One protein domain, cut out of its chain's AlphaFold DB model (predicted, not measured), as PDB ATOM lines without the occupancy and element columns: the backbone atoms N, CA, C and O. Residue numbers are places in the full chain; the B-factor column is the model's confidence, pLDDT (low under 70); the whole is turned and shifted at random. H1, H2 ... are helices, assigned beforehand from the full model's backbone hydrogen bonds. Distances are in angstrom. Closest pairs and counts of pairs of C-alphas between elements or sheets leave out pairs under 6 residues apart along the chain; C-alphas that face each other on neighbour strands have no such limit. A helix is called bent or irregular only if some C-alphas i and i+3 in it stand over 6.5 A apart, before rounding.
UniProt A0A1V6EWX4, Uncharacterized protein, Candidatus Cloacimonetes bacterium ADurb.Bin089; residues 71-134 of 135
ATOM      1  N   ALA A  71     149.764 196.175 158.797       77.00
ATOM      2  CA  ALA A  71     150.043 194.742 158.735       77.00
ATOM      3  C   ALA A  71     150.637 194.327 157.377       77.00
ATOM      4  O   ALA A  71     151.645 193.624 157.341       77.00
ATOM      5  N   GLU A  72     150.057 194.813 156.273       77.12
ATOM      6  CA  GLU A  72     150.556 194.566 154.913       77.12
ATOM      7  C   GLU A  72     151.948 195.184 154.706       77.12
ATOM      8  O   GLU A  72     152.805 194.591 154.049       77.12
ATOM      9  N   GLU A  73     152.213 196.351 155.303       79.06
ATOM     10  CA  GLU A  73     153.538 196.976 155.257       79.06
ATOM     11  C   GLU A  73     154.594 196.124 155.980       79.06
ATOM     12  O   GLU A  73     155.688 195.901 155.450       79.06
ATOM     13  N   LEU A  74     154.265 195.593 157.161       84.62
ATOM     14  CA  LEU A  74     155.169 194.733 157.925       84.62
ATOM     15  C   LEU A  74     155.465 193.420 157.186       84.62
ATOM     16  O   LEU A  74     156.623 192.996 157.115       84.62
ATOM     17  N   GLU A  75     154.438 192.800 156.600       90.69
ATOM     18  CA  GLU A  75     154.586 191.595 155.781       90.69
ATOM     19  C   GLU A  75     155.466 191.865 154.557       90.69
ATOM     20  O   GLU A  75     156.407 191.116 154.283       90.69
ATOM     21  N   LEU A  76     155.249 192.986 153.864       91.12
ATOM     22  CA  LEU A  76     156.068 193.378 152.722       91.12
ATOM     23  C   LEU A  76     157.542 193.559 153.111       91.12
ATOM     24  O   LEU A  76     158.436 193.151 152.365       91.12
ATOM     25  N   VAL A  77     157.822 194.158 154.270       92.44
ATOM     26  CA  VAL A  77     159.191 194.305 154.783       92.44
ATOM     27  C   VAL A  77     159.818 192.941 155.078       92.44
ATOM     28  O   VAL A  77     160.967 192.703 154.686       92.44
ATOM     29  N   ALA A  78     159.075 192.030 155.711       93.81
ATOM     30  CA  ALA A  78     159.540 190.673 155.990       93.81
ATOM     31  C   ALA A  78     159.847 189.905 154.694       93.81
ATOM     32  O   ALA A  78     160.947 189.366 154.541       93.81
ATOM     33  N   LEU A  79     158.936 189.949 153.718       96.00
ATOM     34  CA  LEU A  79     159.106 189.320 152.409       96.00
ATOM     35  C   LEU A  79     160.293 189.905 151.640       96.00
ATOM     36  O   LEU A  79     161.068 189.163 151.041       96.00
ATOM     37  N   ARG A  80     160.500 191.228 151.679       95.19
ATOM     38  CA  ARG A  80     161.668 191.873 151.051       95.19
ATOM     39  C   ARG A  80     162.979 191.430 151.692       95.19
ATOM     40  O   ARG A  80     163.950 191.176 150.977       95.19
ATOM     41  N   LYS A  81     163.018 191.332 153.023       96.38
ATOM     42  CA  LYS A  81     164.194 190.855 153.760       96.38
ATOM     43  C   LYS A  81     164.511 189.407 153.398       96.38
ATOM     44  O   LYS A  81     165.668 189.095 153.120       96.38
ATOM     45  N   GLU A  82     163.489 188.563 153.342       96.19
ATOM     46  CA  GLU A  82     163.643 187.161 152.973       96.19
ATOM     47  C   GLU A  82     164.075 187.005 151.513       96.19
ATOM     48  O   GLU A  82     165.041 186.308 151.225       96.19
ATOM     49  N   ASN A  83     163.468 187.751 150.589       97.50
ATOM     50  CA  ASN A  83     163.866 187.745 149.184       97.50
ATOM     51  C   ASN A  83     165.333 188.166 149.002       97.50
ATOM     52  O   ASN A  83     166.061 187.557 148.223       97.50
ATOM     53  N   LYS A  84     165.795 189.172 149.759       97.38
ATOM     54  CA  LYS A  84     167.204 189.585 149.761       97.38
ATOM     55  C   LYS A  84     168.121 188.482 150.295       97.38
ATOM     56  O   LYS A  84     169.185 188.256 149.724       97.38
ATOM     57  N   ARG A  85     167.721 187.800 151.372       97.50
ATOM     58  CA  ARG A  85     168.470 186.674 151.948       97.50
ATOM     59  C   ARG A  85     168.578 185.517 150.955       97.50
ATOM     60  O   ARG A  85     169.674 185.005 150.754       97.50
ATOM     61  N   LEU A  86     167.467 185.148 150.317       97.94
ATOM     62  CA  LEU A  86     167.409 184.071 149.330       97.94
ATOM     63  C   LEU A  86     168.246 184.390 148.091       97.94
ATOM     64  O   LEU A  86     169.012 183.540 147.656       97.94
ATOM     65  N   LYS A  87     168.165 185.620 147.567       96.75
ATOM     66  CA  LYS A  87     169.020 186.065 146.455       96.75
ATOM     67  C   LYS A  87     170.497 185.943 146.797       96.75
ATOM     68  O   LYS A  87     171.235 185.345 146.034       96.75
ATOM     69  N   LYS A  88     170.902 186.411 147.982       97.12
ATOM     70  CA  LYS A  88     172.293 186.280 148.421       97.12
ATOM     71  C   LYS A  88     172.732 184.814 148.513       97.12
ATOM     72  O   LYS A  88     173.793 184.473 148.018       97.12
ATOM     73  N   ALA A  89     171.915 183.948 149.113       97.00
ATOM     74  CA  ALA A  89     172.234 182.524 149.211       97.00
ATOM     75  C   ALA A  89     172.341 181.853 147.829       97.00
ATOM     76  O   ALA A  89     173.174 180.968 147.634       97.00
ATOM     77  N   LEU A  90     171.517 182.283 146.871       97.44
ATOM     78  CA  LEU A  90     171.583 181.819 145.490       97.44
ATOM     79  C   LEU A  90     172.864 182.298 144.796       97.44
ATOM     80  O   LEU A  90     173.534 181.485 144.166       97.44
ATOM     81  N   ASP A  91     173.217 183.572 144.955       96.94
ATOM     82  CA  ASP A  91     174.446 184.148 144.404       96.94
ATOM     83  C   ASP A  91     175.683 183.436 144.974       96.94
ATOM     84  O   ASP A  91     176.548 183.000 144.216       96.94
ATOM     85  N   ASP A  92     175.732 183.230 146.296       96.38
ATOM     86  CA  ASP A  92     176.823 182.523 146.978       96.38
ATOM     87  C   ASP A  92     176.954 181.076 146.451       96.38
ATOM     88  O   ASP A  92     178.051 180.615 146.131       96.38
ATOM     89  N   SER A  93     175.830 180.367 146.285       96.50
ATOM     90  CA  SER A  93     175.800 179.020 145.697       96.50
ATOM     91  C   SER A  93     176.279 179.009 144.241       96.50
ATOM     92  O   SER A  93     177.063 178.145 143.846       96.50
ATOM     93  N   HIS A  94     175.868 179.994 143.439       96.50
ATOM     94  CA  HIS A  94     176.266 180.094 142.038       96.50
ATOM     95  C   HIS A  94     177.769 180.359 141.886       96.50
ATOM     96  O   HIS A  94     178.425 179.711 141.072       96.50
ATOM     97  N   VAL A  95     178.342 181.234 142.722       97.62
ATOM     98  CA  VAL A  95     179.796 181.462 142.771       97.62
ATOM     99  C   VAL A  95     180.537 180.173 143.128       97.62
ATOM    100  O   VAL A  95     181.551 179.860 142.503       97.62
ATOM    101  N   HIS A  96     180.029 179.392 144.085       97.00
ATOM    102  CA  HIS A  96     180.619 178.097 144.417       97.00
ATOM    103  C   HIS A  96     180.589 177.118 143.239       97.00
ATOM    104  O   HIS A  96     181.600 176.468 142.982       97.00
ATOM    105  N   VAL A  97     179.473 177.022 142.509       96.94
ATOM    106  CA  VAL A  97     179.371 176.166 141.314       96.94
ATOM    107  C   VAL A  97     180.390 176.585 140.254       96.94
ATOM    108  O   VAL A  97     181.166 175.741 139.815       96.94
ATOM    109  N   LEU A  98     180.468 177.877 139.924       97.31
ATOM    110  CA  LEU A  98     181.423 178.400 138.939       97.31
ATOM    111  C   LEU A  98     182.880 178.113 139.328       97.31
ATOM    112  O   LEU A  98     183.696 177.747 138.482       97.31
ATOM    113  N   ALA A  99     183.213 178.256 140.613       97.69
ATOM    114  CA  ALA A  99     184.546 177.946 141.120       97.69
ATOM    115  C   ALA A  99     184.881 176.452 140.974       97.69
ATOM    116  O   ALA A  99     185.990 176.109 140.561       97.69
ATOM    117  N   TRP A 100     183.930 175.560 141.275       96.62
ATOM    118  CA  TRP A 100     184.115 174.118 141.104       96.62
ATOM    119  C   TRP A 100     184.228 173.710 139.637       96.62
ATOM    120  O   TRP A 100     185.092 172.902 139.310       96.62
ATOM    121  N   GLU A 101     183.407 174.280 138.755       95.00
ATOM    122  CA  GLU A 101     183.499 174.056 137.308       95.00
ATOM    123  C   GLU A 101     184.871 174.482 136.774       95.00
ATOM    124  O   GLU A 101     185.552 173.683 136.134       95.00
ATOM    125  N   SER A 102     185.330 175.680 137.147       96.38
ATOM    126  CA  SER A 102     186.651 176.194 136.760       96.38
ATOM    127  C   SER A 102     187.792 175.305 137.268       96.38
ATOM    128  O   SER A 102     188.761 175.052 136.556       96.38
ATOM    129  N   LEU A 103     187.692 174.794 138.503       96.00
ATOM    130  CA  LEU A 103     188.691 173.876 139.052       96.00
ATOM    131  C   LEU A 103     188.735 172.554 138.277       96.00
ATOM    132  O   LEU A 103     189.821 172.026 138.038       96.00
ATOM    133  N   VAL A 104     187.572 172.017 137.896       94.25
ATOM    134  CA  VAL A 104     187.491 170.799 137.078       94.25
ATOM    135  C   VAL A 104     188.132 171.034 135.715       94.25
ATOM    136  O   VAL A 104     188.931 170.206 135.300       94.25
ATOM    137  N   GLU A 105     187.866 172.166 135.064       94.19
ATOM    138  CA  GLU A 105     188.489 172.510 133.778       94.19
ATOM    139  C   GLU A 105     190.020 172.570 133.870       94.19
ATOM    140  O   GLU A 105     190.717 171.993 133.034       94.19
ATOM    141  N   ILE A 106     190.560 173.199 134.922       95.06
ATOM    142  CA  ILE A 106     192.010 173.231 135.176       95.06
ATOM    143  C   ILE A 106     192.555 171.811 135.389       95.06
ATOM    144  O   ILE A 106     193.599 171.459 134.843       95.06
ATOM    145  N   ALA A 107     191.853 170.976 136.160       94.25
ATOM    146  CA  ALA A 107     192.274 169.602 136.425       94.25
ATOM    147  C   ALA A 107     192.244 168.720 135.164       94.25
ATOM    148  O   ALA A 107     193.154 167.919 134.961       94.25
ATOM    149  N   GLU A 108     191.227 168.865 134.311       92.75
ATOM    150  CA  GLU A 108     191.137 168.165 133.023       92.75
ATOM    151  C   GLU A 108     192.280 168.578 132.086       92.75
ATOM    152  O   GLU A 108     192.874 167.719 131.425       92.75
ATOM    153  N   ALA A 109     192.636 169.868 132.074       92.44
ATOM    154  CA  ALA A 109     193.745 170.391 131.283       92.44
ATOM    155  C   ALA A 109     195.109 169.850 131.746       92.44
ATOM    156  O   ALA A 109     195.890 169.409 130.905       92.44
ATOM    157  N   GLU A 110     195.374 169.838 133.057       93.69
ATOM    158  CA  GLU A 110     196.649 169.378 133.634       93.69
ATOM    159  C   GLU A 110     196.819 167.852 133.548       93.69
ATOM    160  O   GLU A 110     197.907 167.347 133.284       93.69
ATOM    161  N   LEU A 111     195.739 167.091 133.763       91.69
ATOM    162  CA  LEU A 111     195.785 165.624 133.771       91.69
ATOM    163  C   LEU A 111     195.586 165.003 132.383       91.69
ATOM    164  O   LEU A 111     195.796 163.800 132.233       91.69
ATOM    165  N   HIS A 112     195.154 165.786 131.389       90.12
ATOM    166  CA  HIS A 112     194.770 165.313 130.053       90.12
ATOM    167  C   HIS A 112     193.733 164.172 130.081       90.12
ATOM    168  O   HIS A 112     193.767 163.246 129.265       90.12
ATOM    169  N   VAL A 113     192.797 164.221 131.033       90.88
ATOM    170  CA  VAL A 113     191.715 163.238 131.195       90.88
ATOM    171  C   VAL A 113     190.377 163.964 131.212       90.88
ATOM    172  O   VAL A 113     190.224 164.949 131.919       90.88
ATOM    173  N   ASP A 114     189.390 163.418 130.504       87.31
ATOM    174  CA  ASP A 114     187.986 163.824 130.621       87.31
ATOM    175  C   ASP A 114     187.392 163.222 131.908       87.31
ATOM    176  O   ASP A 114     187.056 162.028 131.979       87.31
ATOM    177  N   LEU A 115     187.335 164.035 132.965       88.06
ATOM    178  CA  LEU A 115     186.874 163.612 134.286       88.06
ATOM    179  C   LEU A 115     185.371 163.335 134.268       88.06
ATOM    180  O   LEU A 115     184.919 162.384 134.916       88.06
ATOM    181  N   LYS A 116     184.602 164.103 133.490       86.44
ATOM    182  CA  LYS A 116     183.150 163.915 133.347       86.44
ATOM    183  C   LYS A 116     182.829 162.542 132.765       86.44
ATOM    184  O   LYS A 116     182.004 161.816 133.321       86.44
ATOM    185  N   LYS A 117     183.522 162.137 131.701       88.38
ATOM    186  CA  LYS A 117     183.354 160.816 131.082       88.38
ATOM    187  C   LYS A 117     183.818 159.687 131.997       88.38
ATOM    188  O   LYS A 117     183.199 158.624 132.019       88.38
ATOM    189  N   LYS A 118     184.899 159.902 132.752       87.81
ATOM    190  CA  LYS A 118     185.490 158.864 133.607       87.81
ATOM    191  C   LYS A 118     184.696 158.615 134.892       87.81
ATOM    192  O   LYS A 118     184.586 157.467 135.312       87.81
ATOM    193  N   PHE A 119     184.141 159.663 135.501       91.00
ATOM    194  CA  PHE A 119     183.528 159.590 136.833       91.00
ATOM    195  C   PHE A 119     182.033 159.939 136.869       91.00
ATOM    196  O   PHE A 119     181.418 159.827 137.927       91.00
ATOM    197  N   GLY A 120     181.417 160.315 135.743       88.44
ATOM    198  CA  GLY A 120     180.024 160.778 135.700       88.44
ATOM    199  C   GLY A 120     179.001 159.793 136.281       88.44
ATOM    200  O   GLY A 120     178.095 160.214 136.996       88.44
ATOM    201  N   LEU A 121     179.169 158.484 136.050       88.50
ATOM    202  CA  LEU A 121     178.282 157.451 136.610       88.50
ATOM    203  C   LEU A 121     178.388 157.367 138.141       88.50
ATOM    204  O   LEU A 121     177.374 157.422 138.832       88.50
ATOM    205  N   GLN A 122     179.616 157.323 138.669       91.56
ATOM    206  CA  GLN A 122     179.874 157.287 140.114       91.56
ATOM    207  C   GLN A 122     179.397 158.571 140.808       91.56
ATOM    208  O   GLN A 122     178.906 158.538 141.935       91.56
ATOM    209  N   LEU A 123     179.531 159.717 140.133       89.50
ATOM    210  CA  LEU A 123     179.015 160.992 140.620       89.50
ATOM    211  C   LEU A 123     177.485 160.970 140.706       89.50
ATOM    212  O   LEU A 123     176.934 161.372 141.728       89.50
ATOM    213  N   ALA A 124     176.801 160.477 139.670       90.50
ATOM    214  CA  ALA A 124     175.344 160.389 139.653       90.50
ATOM    215  C   ALA A 124     174.799 159.485 140.773       90.50
ATOM    216  O   ALA A 124     173.801 159.836 141.401       90.50
ATOM    217  N   GLU A 125     175.455 158.357 141.054       92.38
ATOM    218  CA  GLU A 125     175.111 157.475 142.179       92.38
ATOM    219  C   GLU A 125     175.257 158.201 143.523       92.38
ATOM    220  O   GLU A 125     174.291 158.290 144.282       92.38
ATOM    221  N   LYS A 126     176.408 158.843 143.767       92.88
ATOM    222  CA  LYS A 126     176.641 159.611 145.003       92.88
ATOM    223  C   LYS A 126     175.678 160.785 145.186       92.88
ATOM    224  O   LYS A 126     175.322 161.117 146.314       92.88
ATOM    225  N   LEU A 127     175.277 161.451 144.102       91.25
ATOM    226  CA  LEU A 127     174.314 162.555 144.174       91.25
ATOM    227  C   LEU A 127     172.924 162.060 144.573       91.25
ATOM    228  O   LEU A 127     172.272 162.711 145.388       91.25
ATOM    229  N   LYS A 128     172.491 160.904 144.056       91.62
ATOM    230  CA  LYS A 128     171.220 160.286 144.457       91.62
ATOM    231  C   LYS A 128     171.214 159.949 145.947       91.62
ATOM    232  O   LYS A 128     170.262 160.310 146.628       91.62
ATOM    233  N   GLU A 129     172.288 159.343 146.456       91.88
ATOM    234  CA  GLU A 129     172.426 159.008 147.882       91.88
ATOM    235  C   GLU A 129     172.318 160.248 148.781       91.88
ATOM    236  O   GLU A 129     171.585 160.244 149.770       91.88
ATOM    237  N   LYS A 130     173.005 161.337 148.416       89.06
ATOM    238  CA  LYS A 130     172.958 162.591 149.183       89.06
ATOM    239  C   LYS A 130     171.592 163.266 149.134       89.06
ATOM    240  O   LYS A 130     171.172 163.826 150.139       89.06
ATOM    241  N   LEU A 131     170.909 163.213 147.990       85.50
ATOM    242  CA  LEU A 131     169.581 163.804 147.851       85.50
ATOM    243  C   LEU A 131     168.561 163.063 148.728       85.50
ATOM    244  O   LEU A 131     167.802 163.705 149.436       85.50
ATOM    245  N   THR A 132     168.631 161.729 148.785       84.44
ATOM    246  CA  THR A 132     167.758 160.913 149.652       84.44
ATOM    247  C   THR A 132     168.028 161.054 151.154       84.44
ATOM    248  O   THR A 132     167.223 160.594 151.952       84.44
ATOM    249  N   GLN A 133     169.162 161.641 151.552       71.44
ATOM    250  CA  GLN A 133     169.521 161.885 152.957       71.44
ATOM    251  C   GLN A 133     169.167 163.303 153.431       71.44
ATOM    252  O   GLN A 133     169.324 163.602 154.613       71.44
ATOM    253  N   SER A 134     168.766 164.185 152.510       60.66
ATOM    254  CA  SER A 134     168.469 165.591 152.795       60.66
ATOM    255  C   SER A 134     166.967 165.889 152.915       60.66
ATOM    256  O   SER A 134     166.634 167.022 153.272       60.66
TER     257      SER A 134
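This is residues 71 to 134 of the 135 residues of an uncharacterized protein of Candidatus Cloacimonetes bacterium ADurb.Bin089 (UniProt A0A1V6EWX4). One long helix, H1, makes the longest axis, and a shorter, kinked helix, H2, folds back from its far end as the second arm of an open, narrow V. Residues 71 to 103 of H1 and residues 117 to 134 stand free. The printed part has 64 residues, with two named helices, H1 then H2, and no named strand: all helix. It is extended, with a radius of gyration of the C-alphas of 18.9 A and spans of 60 by 27 by 11 A.

H1, residues 71 to 111, begins at C-alpha 71 (150.043, 194.742, 158.735) and is 59.7 A long. H2, residues 115 to 132, is 24.7 A long and ends at C-alpha 132 (167.758, 160.913, 149.652). H2 is irregular, with C-alphas 118 and 121 7.9 A apart, and has a kink of 48 degrees near residue 122.

H1 and H2 are close but not clearly touching; their closest C-alphas, of Glu 108 and Leu 115, are 6.4 A apart. They run opposite ways at a shallow tilt of 32 degrees, only just short of steep. Every O i to N i+4 pair is within hydrogen-bond range in H1, and 12 of 14 in H2.

The farthest C-alphas, of Ala 71 and His 112, are 60.7 A apart. The printed part has no cut, and the link from H1 to H2 is tight. Residue 134 is under pLDDT 70.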